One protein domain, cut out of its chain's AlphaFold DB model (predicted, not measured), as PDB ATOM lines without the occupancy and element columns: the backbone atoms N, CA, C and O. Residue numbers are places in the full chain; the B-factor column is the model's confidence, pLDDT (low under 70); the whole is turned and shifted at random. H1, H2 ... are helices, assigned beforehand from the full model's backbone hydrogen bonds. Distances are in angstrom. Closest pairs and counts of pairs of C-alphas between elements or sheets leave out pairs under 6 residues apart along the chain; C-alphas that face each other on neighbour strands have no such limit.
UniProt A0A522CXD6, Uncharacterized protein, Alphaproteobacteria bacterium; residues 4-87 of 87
ATOM      1  N   GLY A   4     202.879 254.566 155.123       61.00
ATOM      2  CA  GLY A   4     203.602 255.104 156.285       61.00
ATOM      3  C   GLY A   4     205.069 255.475 156.018       61.00
ATOM      4  O   GLY A   4     205.563 256.459 156.571       61.00
ATOM      5  N   ASN A   5     205.757 254.763 155.117       62.22
ATOM      6  CA  ASN A   5     207.152 255.071 154.777       62.22
ATOM      7  C   ASN A   5     207.269 256.328 153.907       62.22
ATOM      8  O   ASN A   5     208.247 257.061 154.020       62.22
ATOM      9  N   VAL A   6     206.270 256.593 153.057       64.94
ATOM     10  CA  VAL A   6     206.280 257.738 152.131       64.94
ATOM     11  C   VAL A   6     206.119 259.051 152.897       64.94
ATOM     12  O   VAL A   6     206.949 259.942 152.743       64.94
ATOM     13  N   LYS A   7     205.140 259.129 153.811       72.62
ATOM     14  CA  LYS A   7     204.934 260.321 154.651       72.62
ATOM     15  C   LYS A   7     206.147 260.655 155.519       72.62
ATOM     16  O   LYS A   7     206.455 261.828 155.703       72.62
ATOM     17  N   SER A   8     206.842 259.638 156.028       80.12
ATOM     18  CA  SER A   8     208.044 259.835 156.847       80.12
ATOM     19  C   SER A   8     209.194 260.422 156.022       80.12
ATOM     20  O   SER A   8     209.847 261.360 156.462       80.12
ATOM     21  N   PHE A   9     209.405 259.940 154.795       87.12
ATOM     22  CA  PHE A   9     210.432 260.491 153.907       87.12
ATOM     23  C   PHE A   9     210.118 261.930 153.464       87.12
ATOM     24  O   PHE A   9     211.007 262.782 153.449       87.12
ATOM     25  N   GLU A  10     208.854 262.218 153.139       89.44
ATOM     26  CA  GLU A  10     208.406 263.573 152.796       89.44
ATOM     27  C   GLU A  10     208.585 264.549 153.968       89.44
ATOM     28  O   GLU A  10     209.032 265.678 153.758       89.44
ATOM     29  N   LEU A  11     208.284 264.111 155.196       90.44
ATOM     30  CA  LEU A  11     208.475 264.914 156.402       90.44
ATOM     31  C   LEU A  11     209.956 265.235 156.634       90.44
ATOM     32  O   LEU A  11     210.293 266.392 156.864       90.44
ATOM     33  N   GLU A  12     210.849 264.250 156.520       92.06
ATOM     34  CA  GLU A  12     212.291 264.467 156.698       92.06
ATOM     35  C   GLU A  12     212.871 265.416 155.633       92.06
ATOM     36  O   GLU A  12     213.644 266.327 155.946       92.06
ATOM     37  N   ALA A  13     212.450 265.270 154.371       93.25
ATOM     38  CA  ALA A  13     212.839 266.187 153.300       93.25
ATOM     39  C   ALA A  13     212.342 267.617 153.566       93.25
ATOM     40  O   ALA A  13     213.075 268.591 153.365       93.25
ATOM     41  N   TYR A  14     211.112 267.746 154.066       94.94
ATOM     42  CA  TYR A  14     210.526 269.029 154.427       94.94
ATOM     43  C   TYR A  14     211.234 269.676 155.627       94.94
ATOM     44  O   TYR A  14     211.595 270.852 155.552       94.94
ATOM     45  N   LYS A  15     211.548 268.908 156.680       94.94
ATOM     46  CA  LYS A  15     212.353 269.370 157.827       94.94
ATOM     47  C   LYS A  15     213.714 269.896 157.381       94.94
ATOM     48  O   LYS A  15     214.122 270.983 157.789       94.94
ATOM     49  N   LYS A  16     214.388 269.178 156.477       95.06
ATOM     50  CA  LYS A  16     215.663 269.621 155.899       95.06
ATOM     51  C   LYS A  16     215.520 270.936 155.126       95.06
ATOM     52  O   LYS A  16     216.361 271.822 155.276       95.06
ATOM     53  N   ARG A  17     214.451 271.091 154.338       94.50
ATOM     54  CA  ARG A  17     214.162 272.337 153.607       94.50
ATOM     55  C   ARG A  17     213.909 273.507 154.563       94.50
ATOM     56  O   ARG A  17     214.520 274.558 154.393       94.50
ATOM     57  N   LEU A  18     213.085 273.313 155.596       95.00
ATOM     58  CA  LEU A  18     212.834 274.332 156.621       95.00
ATOM     59  C   LEU A  18     214.103 274.723 157.374       95.00
ATOM     60  O   LEU A  18     214.335 275.910 157.579       95.00
ATOM     61  N   SER A  19     214.947 273.753 157.735       95.62
ATOM     62  CA  SER A  19     216.247 274.030 158.351       95.62
ATOM     63  C   SER A  19     217.131 274.883 157.440       95.62
ATOM     64  O   SER A  19     217.823 275.773 157.929       95.62
ATOM     65  N   GLY A  20     217.097 274.640 156.126       94.69
ATOM     66  CA  GLY A  20     217.809 275.451 155.142       94.69
ATOM     67  C   GLY A  20     217.297 276.891 155.080       94.69
ATOM     68  O   GLY A  20     218.102 277.815 155.030       94.69
ATOM     69  N   PHE A  21     215.981 277.099 155.132       94.31
ATOM     70  CA  PHE A  21     215.395 278.444 155.148       94.31
ATOM     71  C   PHE A  21     215.596 279.176 156.477       94.31
ATOM     72  O   PHE A  21     215.858 280.374 156.482       94.31
ATOM     73  N   ALA A  22     215.518 278.469 157.604       92.62
ATOM     74  CA  ALA A  22     215.729 279.046 158.929       92.62
ATOM     75  C   ALA A  22     217.175 279.533 159.144       92.62
ATOM     76  O   ALA A  22     217.402 280.422 159.962       92.62
ATOM     77  N   ALA A  23     218.140 278.974 158.406       93.12
ATOM     78  CA  ALA A  23     219.540 279.393 158.425       93.12
ATOM     79  C   ALA A  23     219.852 280.576 157.486       93.12
ATOM     80  O   ALA A  23     220.958 281.114 157.535       93.12
ATOM     81  N   GLN A  24     218.915 280.976 156.620       93.00
ATOM     82  CA  GLN A  24     219.112 282.103 155.706       93.00
ATOM     83  C   GLN A  24     218.814 283.439 156.400       93.00
ATOM     84  O   GLN A  24     217.948 283.498 157.273       93.00
ATOM     85  N   PRO A  25     219.494 284.533 156.006       90.62
ATOM     86  CA  PRO A  25     219.193 285.864 156.529       90.62
ATOM     87  C   PRO A  25     217.816 286.366 156.073       90.62
ATOM     88  O   PRO A  25     217.158 287.099 156.804       90.62
ATOM     89  N   GLU A  26     217.370 285.949 154.887       95.56
ATOM     90  CA  GLU A  26     216.089 286.310 154.289       95.56
ATOM     91  C   GLU A  26     215.528 285.120 153.507       95.56
ATOM     92  O   GLU A  26     216.282 284.316 152.966       95.56
ATOM     93  N   VAL A  27     214.200 285.013 153.435       95.88
ATOM     94  CA  VAL A  27     213.503 283.970 152.661       95.88
ATOM     95  C   VAL A  27     212.569 284.642 151.670       95.88
ATOM     96  O   VAL A  27     211.917 285.624 152.023       95.88
ATOM     97  N   SER A  28     212.481 284.121 150.446       95.56
ATOM     98  CA  SER A  28     211.616 284.674 149.398       95.56
ATOM     99  C   SER A  28     210.122 284.550 149.737       95.56
ATOM    100  O   SER A  28     209.716 283.751 150.586       95.56
ATOM    101  N   ASP A  29     209.288 285.359 149.080       94.31
ATOM    102  CA  ASP A  29     207.833 285.357 149.285       94.31
ATOM    103  C   ASP A  29     207.232 283.981 148.970       94.31
ATOM    104  O   ASP A  29     206.464 283.432 149.764       94.31
ATOM    105  N   GLY A  30     207.631 283.411 147.829       94.06
ATOM    106  CA  GLY A  30     207.151 282.115 147.358       94.06
ATOM    107  C   GLY A  30     207.582 280.967 148.263       94.06
ATOM    108  O   GLY A  30     206.744 280.153 148.646       94.06
ATOM    109  N   ASP A  31     208.856 280.933 148.664       95.25
ATOM    110  CA  ASP A  31     209.374 279.880 149.544       95.25
ATOM    111  C   ASP A  31     208.696 279.890 150.911       95.25
ATOM    112  O   ASP A  31     208.355 278.837 151.450       95.25
ATOM    113  N   PHE A  32     208.468 281.082 151.467       96.56
ATOM    114  CA  PHE A  32     207.784 281.214 152.743       96.56
ATOM    115  C   PHE A  32     206.310 280.799 152.651       96.56
ATOM    116  O   PHE A  32     205.843 280.033 153.494       96.56
ATOM    117  N   ALA A  33     205.584 281.278 151.637       96.31
ATOM    118  CA  ALA A  33     204.172 280.952 151.448       96.31
ATOM    119  C   ALA A  33     203.955 279.440 151.267       96.31
ATOM    120  O   ALA A  33     203.090 278.856 151.925       96.31
ATOM    121  N   ASP A  34     204.784 278.805 150.434       95.56
ATOM    122  CA  ASP A  34     204.767 277.360 150.187       95.56
ATOM    123  C   ASP A  34     205.093 276.560 151.456       95.56
ATOM    124  O   ASP A  34     204.407 275.585 151.786       95.56
ATOM    125  N   ALA A  35     206.097 277.004 152.218       95.31
ATOM    126  CA  ALA A  35     206.470 276.364 153.470       95.31
ATOM    127  C   ALA A  35     205.334 276.430 154.499       95.31
ATOM    128  O   ALA A  35     204.973 275.391 155.049       95.31
ATOM    129  N   VAL A  36     204.734 277.602 154.729       95.00
ATOM    130  CA  VAL A  36     203.617 277.760 155.680       95.00
ATOM    131  C   VAL A  36     202.407 276.924 155.255       95.00
ATOM    132  O   VAL A  36     201.850 276.196 156.079       95.00
ATOM    133  N   TYR A  37     202.037 276.969 153.969       94.50
ATOM    134  CA  TYR A  37     200.935 276.166 153.432       94.50
ATOM    135  C   TYR A  37     201.165 274.672 153.669       94.50
ATOM    136  O   TYR A  37     200.281 273.969 154.165       94.50
ATOM    137  N   THR A  38     202.365 274.184 153.352       94.12
ATOM    138  CA  THR A  38     202.726 272.771 153.503       94.12
ATOM    139  C   THR A  38     202.688 272.327 154.967       94.12
ATOM    140  O   THR A  38     202.171 271.250 155.264       94.12
ATOM    141  N   ALA A  39     203.171 273.158 155.895       93.69
ATOM    142  CA  ALA A  39     203.179 272.823 157.319       93.69
ATOM    143  C   ALA A  39     201.766 272.573 157.861       93.69
ATOM    144  O   ALA A  39     201.515 271.576 158.540       93.69
ATOM    145  N   ILE A  40     200.846 273.479 157.527       91.50
ATOM    146  CA  ILE A  40     199.480 273.487 158.055       91.50
ATOM    147  C   ILE A  40     198.619 272.439 157.343       91.50
ATOM    148  O   ILE A  40     197.909 271.678 157.991       91.50
ATOM    149  N   SER A  41     198.715 272.343 156.013       90.81
ATOM    150  CA  SER A  41     197.852 271.453 155.221       90.81
ATOM    151  C   SER A  41     198.297 269.988 155.205       90.81
ATOM    152  O   SER A  41     197.453 269.101 155.069       90.81
ATOM    153  N   ARG A  42     199.605 269.708 155.314       88.75
ATOM    154  CA  ARG A  42     200.148 268.345 155.144       88.75
ATOM    155  C   ARG A  42     200.740 267.746 156.409       88.75
ATOM    156  O   ARG A  42     200.565 266.549 156.630       88.75
ATOM    157  N   PHE A  43     201.440 268.545 157.211       88.69
ATOM    158  CA  PHE A  43     202.213 268.046 158.354       88.69
ATOM    159  C   PHE A  43     201.610 268.391 159.720       88.69
ATOM    160  O   PHE A  43     202.211 268.090 160.743       88.69
ATOM    161  N   GLY A  44     200.389 268.933 159.741       83.50
ATOM    162  CA  GLY A  44     199.569 269.005 160.951       83.50
ATOM    163  C   GLY A  44     199.950 270.119 161.923       83.50
ATOM    164  O   GLY A  44     199.619 270.016 163.103       83.50
ATOM    165  N   VAL A  45     200.614 271.183 161.459       90.69
ATOM    166  CA  VAL A  45     200.756 272.396 162.275       90.69
ATOM    167  C   VAL A  45     199.372 272.992 162.516       90.69
ATOM    168  O   VAL A  45     198.677 273.361 161.571       90.69
ATOM    169  N   ASP A  46     198.984 273.105 163.784       92.12
ATOM    170  CA  ASP A  46     197.721 273.725 164.172       92.12
ATOM    171  C   ASP A  46     197.735 275.222 163.819       92.12
ATOM    172  O   ASP A  46     198.524 276.004 164.359       92.12
ATOM    173  N   GLU A  47     196.855 275.625 162.899       91.69
ATOM    174  CA  GLU A  47     196.751 277.013 162.447       91.69
ATOM    175  C   GLU A  47     196.365 277.970 163.586       91.69
ATOM    176  O   GLU A  47     196.822 279.113 163.615       91.69
ATOM    177  N   THR A  48     195.525 277.538 164.525       92.62
ATOM    178  CA  THR A  48     195.115 278.369 165.664       92.62
ATOM    179  C   THR A  48     196.306 278.620 166.576       92.62
ATOM    180  O   THR A  48     196.632 279.779 166.823       92.62
ATOM    181  N   ALA A  49     197.039 277.571 166.953       91.56
ATOM    182  CA  ALA A  49     198.256 277.713 167.750       91.56
ATOM    183  C   ALA A  49     199.334 278.545 167.030       91.56
ATOM    184  O   ALA A  49     200.035 279.340 167.663       91.56
ATOM    185  N   PHE A  50     199.461 278.394 165.706       92.75
ATOM    186  CA  PHE A  50     200.358 279.207 164.884       92.75
ATOM    187  C   PHE A  50     199.972 280.689 164.933       92.75
ATOM    188  O   PHE A  50     200.815 281.544 165.212       92.75
ATOM    189  N   ARG A  51     198.691 281.009 164.707       93.69
ATOM    190  CA  ARG A  51     198.198 282.389 164.756       93.69
ATOM    191  C   ARG A  51     198.365 282.995 166.143       93.69
ATOM    192  O   ARG A  51     198.843 284.121 166.229       93.69
ATOM    193  N   ASP A  52     198.055 282.253 167.199       93.81
ATOM    194  CA  ASP A  52     198.178 282.737 168.576       93.81
ATOM    195  C   ASP A  52     199.641 283.026 168.937       93.81
ATOM    196  O   ASP A  52     199.951 284.093 169.469       93.81
ATOM    197  N   THR A  53     200.564 282.134 168.552       93.69
ATOM    198  CA  THR A  53     202.010 282.309 168.785       93.69
ATOM    199  C   THR A  53     202.536 283.609 168.178       93.69
ATOM    200  O   THR A  53     203.338 284.308 168.797       93.69
ATOM    201  N   PHE A  54     202.090 283.942 166.968       92.50
ATOM    202  CA  PHE A  54     202.555 285.122 166.238       92.50
ATOM    203  C   PHE A  54     201.583 286.309 166.322       92.50
ATOM    204  O   PHE A  54     201.754 287.283 165.588       92.50
ATOM    205  N   SER A  55     200.577 286.249 167.207       92.94
ATOM    206  CA  SER A  55     199.542 287.286 167.377       92.94
ATOM    207  C   SER A  55     198.879 287.707 166.054       92.94
ATOM    208  O   SER A  55     198.669 288.889 165.775       92.94
ATOM    209  N   LEU A  56     198.573 286.727 165.204       92.50
ATOM    210  CA  LEU A  56     198.035 286.941 163.866       92.50
ATOM    211  C   LEU A  56     196.506 286.968 163.863       92.50
ATOM    212  O   LEU A  56     195.832 286.176 164.522       92.50
ATOM    213  N   SER A  57     195.938 287.831 163.022       92.25
ATOM    214  CA  SER A  57     194.492 287.876 162.816       92.25
ATOM    215  C   SER A  57     193.959 286.630 162.101       92.25
ATOM    216  O   SER A  57     194.675 285.915 161.391       92.25
ATOM    217  N   LYS A  58     192.655 286.380 162.252       87.88
ATOM    218  CA  LYS A  58     191.946 285.352 161.479       87.88
ATOM    219  C   LYS A  58     192.137 285.617 159.971       87.88
ATOM    220  O   LYS A  58     191.987 286.751 159.513       87.88
ATOM    221  N   GLY A  59     192.546 284.591 159.221       91.00
ATOM    222  CA  GLY A  59     192.870 284.690 157.789       91.00
ATOM    223  C   GLY A  59     194.271 285.231 157.459       91.00
ATOM    224  O   GLY A  59     194.578 285.444 156.290       91.00
ATOM    225  N   ALA A  60     195.141 285.481 158.445       91.50
ATOM    226  CA  ALA A  60     196.530 285.861 158.166       91.50
ATOM    227  C   ALA A  60     197.295 284.767 157.414       91.50
ATOM    228  O   ALA A  60     197.982 285.072 156.445       91.50
ATOM    229  N   VAL A  61     197.118 283.510 157.823       91.31
ATOM    230  CA  VAL A  61     197.726 282.354 157.160       91.31
ATOM    231  C   VAL A  61     197.259 282.254 155.716       91.31
ATOM    232  O   VAL A  61     198.095 282.205 154.824       91.31
ATOM    233  N   GLU A  62     195.951 282.330 155.469       93.31
ATOM    234  CA  GLU A  62     195.396 282.337 154.113       93.31
ATOM    235  C   GLU A  62     196.050 283.421 153.243       93.31
ATOM    236  O   GLU A  62     196.571 283.127 152.166       93.31
ATOM    237  N   ARG A  63     196.132 284.664 153.744       94.44
ATOM    238  CA  ARG A  63     196.811 285.753 153.025       94.44
ATOM    239  C   ARG A  63     198.272 285.421 152.738       94.44
ATOM    240  O   ARG A  63     198.700 285.602 151.604       94.44
ATOM    241  N   TRP A  64     199.011 284.893 153.712       93.75
ATOM    242  CA  TRP A  64     200.411 284.511 153.519       93.75
ATOM    243  C   TRP A  64     200.569 283.411 152.473       93.75
ATOM    244  O   TRP A  64     201.423 283.529 151.600       93.75
ATOM    245  N   THR A  65     199.707 282.393 152.485       91.12
ATOM    246  CA  THR A  65     199.718 281.327 151.469       91.12
ATOM    247  C   THR A  65     199.341 281.835 150.073       91.12
ATOM    248  O   THR A  65     199.813 281.301 149.076       91.12
ATOM    249  N   MET A  66     198.577 282.930 149.992       93.25
ATOM    250  CA  MET A  66     198.292 283.669 148.755       93.25
ATOM    251  C   MET A  66     199.347 284.741 148.424       93.25
ATOM    252  O   MET A  66     199.105 285.582 147.559       93.25
ATOM    253  N   GLN A  67     200.487 284.749 149.122       92.19
ATOM    254  CA  GLN A  67     201.571 285.727 148.970       92.19
ATOM    255  C   GLN A  67     201.137 287.189 149.195       92.19
ATOM    256  O   GLN A  67     201.670 288.127 148.610       92.19
ATOM    257  N   LYS A  68     200.152 287.404 150.070       91.31
ATOM    258  CA  LYS A  68     199.633 288.723 150.454       91.31
ATOM    259  C   LYS A  68     199.961 289.030 151.908       91.31
ATOM    260  O   LYS A  68     199.825 288.173 152.777       91.31
ATOM    261  N   ASN A  69     200.314 290.286 152.192       92.12
ATOM    262  CA  ASN A  69     200.623 290.773 153.546       92.12
ATOM    263  C   ASN A  69     201.638 289.885 154.285       92.12
ATOM    264  O   ASN A  69     201.487 289.613 155.478       92.12
ATOM    265  N   LEU A  70     202.635 289.404 153.544       93.62
ATOM    266  CA  LEU A  70     203.695 288.553 154.055       93.62
ATOM    267  C   LEU A  70     204.535 289.295 155.105       93.62
ATOM    268  O   LEU A  70     204.713 290.513 155.004       93.62
ATOM    269  N   PRO A  71     205.093 288.582 156.096       93.19
ATOM    270  CA  PRO A  71     206.042 289.177 157.021       93.19
ATOM    271  C   PRO A  71     207.296 289.640 156.268       93.19
ATOM    272  O   PRO A  71     207.581 289.180 155.159       93.19
ATOM    273  N   GLN A  72     208.062 290.549 156.873       94.62
ATOM    274  CA  GLN A  72     209.312 291.036 156.282       94.62
ATOM    275  C   GLN A  72     210.282 289.873 155.995       94.62
ATOM    276  O   GLN A  72     210.329 288.934 156.798       94.62
ATOM    277  N   PRO A  73     211.081 289.930 154.910       94.50
ATOM    278  CA  PRO A  73     212.009 288.861 154.531       94.50
ATOM    279  C   PRO A  73     212.889 288.339 155.674       94.50
ATOM    280  O   PRO A  73     212.966 287.128 155.861       94.50
ATOM    281  N   GLY A  74     213.448 289.224 156.506       94.12
ATOM    282  CA  GLY A  74     214.278 288.840 157.660       94.12
ATOM    283  C   GLY A  74     213.528 288.252 158.868       94.12
ATOM    284  O   GLY A  74     214.143 287.708 159.785       94.12
ATOM    285  N   VAL A  75     212.194 288.328 158.904       94.31
ATOM    286  CA  VAL A  75     211.367 287.713 159.964       94.31
ATOM    287  C   VAL A  75     210.994 286.272 159.605       94.31
ATOM    288  O   VAL A  75     210.859 285.422 160.487       94.31
ATOM    289  N   ARG A  76     210.871 285.976 158.309       95.69
ATOM    290  CA  ARG A  76     210.448 284.672 157.779       95.69
ATOM    291  C   ARG A  76     211.298 283.492 158.273       95.69
ATOM    292  O   ARG A  76     210.680 282.526 158.721       95.69
ATOM    293  N   PRO A  77     212.651 283.548 158.305       96.31
ATOM    294  CA  PRO A  77     213.467 282.455 158.843       96.31
ATOM    295  C   PRO A  77     213.067 282.034 160.261       96.31
ATOM    296  O   PRO A  77     213.004 280.845 160.563       96.31
ATOM    297  N   LYS A  78     212.726 282.998 161.129       95.00
ATOM    298  CA  LYS A  78     212.335 282.728 162.523       95.00
ATOM    299  C   LYS A  78     211.002 281.990 162.611       95.00
ATOM    300  O   LYS A  78     210.861 281.064 163.404       95.00
ATOM    301  N   ILE A  79     210.039 282.382 161.777       95.38
ATOM    302  CA  ILE A  79     208.732 281.721 161.697       95.38
ATOM    303  C   ILE A  79     208.902 280.283 161.190       95.38
ATOM    304  O   ILE A  79     208.352 279.354 161.776       95.38
ATOM    305  N   LEU A  80     209.709 280.080 160.142       95.62
ATOM    306  CA  LEU A  80     209.989 278.744 159.604       95.62
ATOM    307  C   LEU A  80     210.758 277.864 160.603       95.62
ATOM    308  O   LEU A  80     210.482 276.670 160.706       95.62
ATOM    309  N   GLY A  81     211.661 278.455 161.389       95.00
ATOM    310  CA  GLY A  81     212.338 277.774 162.492       95.00
ATOM    311  C   GLY A  81     211.375 277.316 163.591       95.00
ATOM    312  O   GLY A  81     211.516 276.208 164.101       95.00
ATOM    313  N   TRP A  82     210.355 278.113 163.919       95.12
ATOM    314  CA  TRP A  82     209.303 277.681 164.845       95.12
ATOM    315  C   TRP A  82     208.482 276.523 164.274       95.12
ATOM    316  O   TRP A  82     208.222 275.557 164.986       95.12
ATOM    317  N   ILE A  83     208.114 276.584 162.988       94.56
ATOM    318  CA  ILE A  83     207.380 275.500 162.317       94.56
ATOM    319  C   ILE A  83     208.164 274.189 162.412       94.56
ATOM    320  O   ILE A  83     207.589 273.168 162.776       94.56
ATOM    321  N   LEU A  84     209.475 274.233 162.159       93.94
ATOM    322  CA  LEU A  84     210.364 273.075 162.268       93.94
ATOM    323  C   LEU A  84     210.346 272.430 163.666       93.94
ATOM    324  O   LEU A  84     210.499 271.221 163.768       93.94
ATOM    325  N   GLN A  85     210.144 273.206 164.735       92.12
ATOM    326  CA  GLN A  85     210.048 272.685 166.107       92.12
ATOM    327  C   GLN A  85     208.695 272.031 166.425       92.12
ATOM    328  O   GLN A  85     208.568 271.371 167.458       92.12
ATOM    329  N   LYS A  86     207.667 272.264 165.602       91.88
ATOM    330  CA  LYS A  86     206.295 271.783 165.835       91.88
ATOM    331  C   LYS A  86     205.930 270.530 165.044       91.88
ATOM    332  O   LYS A  86     204.867 269.971 165.303       91.88
ATOM    333  N   ILE A  87     206.791 270.102 164.124       87.94
ATOM    334  CA  ILE A  87     206.622 268.924 163.260       87.94
ATOM    335  C   ILE A  87     207.722 267.893 163.519       87.94
ATOM    336  O   ILE A  87     207.518 266.693 163.234       87.94
TER     337      ILE A  87
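What this domain is: This is residues 4 to 87 of the 87 residues of an uncharacterized protein of Alphaproteobacteria bacterium (UniProt A0A522CXD6). The longest helix, H1, bundles with H2 and H5, meeting H5 with residues 15 to 22 alone; short helices H3 and H4 are on the side away from H1. The 84 printed residues hold five named helices, H1 to H5 in chain order, and no named strand: all helix. The whole is compact, radius of gyration of the C-alphas 12.1 A, spanning 36 by 27 by 20 A.

Where its parts are: Find C-alpha 4 at (203.602, 255.104, 156.285); from there H1, residues 4 to 22, runs 27.0 A. H2, 29 to 42, runs 19.6 A; H3 is 47 to 53, H4 60 to 65. H5, 76 to 86, runs 15.8 A to C-alpha 86 at (206.295, 271.783, 165.835).

How they stand to each other: H1 touches H5, closest C-alphas Ala 22 and Pro 77, 4.1 A. H5 touches H2, closest C-alphas Arg 76 and Phe 32, 6.7 A, the same way at a shallow tilt of 16 degrees. H2 touches H4 with residues 33 to 37 alone, closest C-alphas Ala 33 and Thr 65, 4.5 A. In the five helices every O i to N i+4 pair is within hydrogen-bond range.

The domain as a whole: The farthest C-alphas, Gly 4 and Gln 72, are 36.4 A apart. The printed part has no cut and no long link; pLDDT is under 70 at residues 4 to 6.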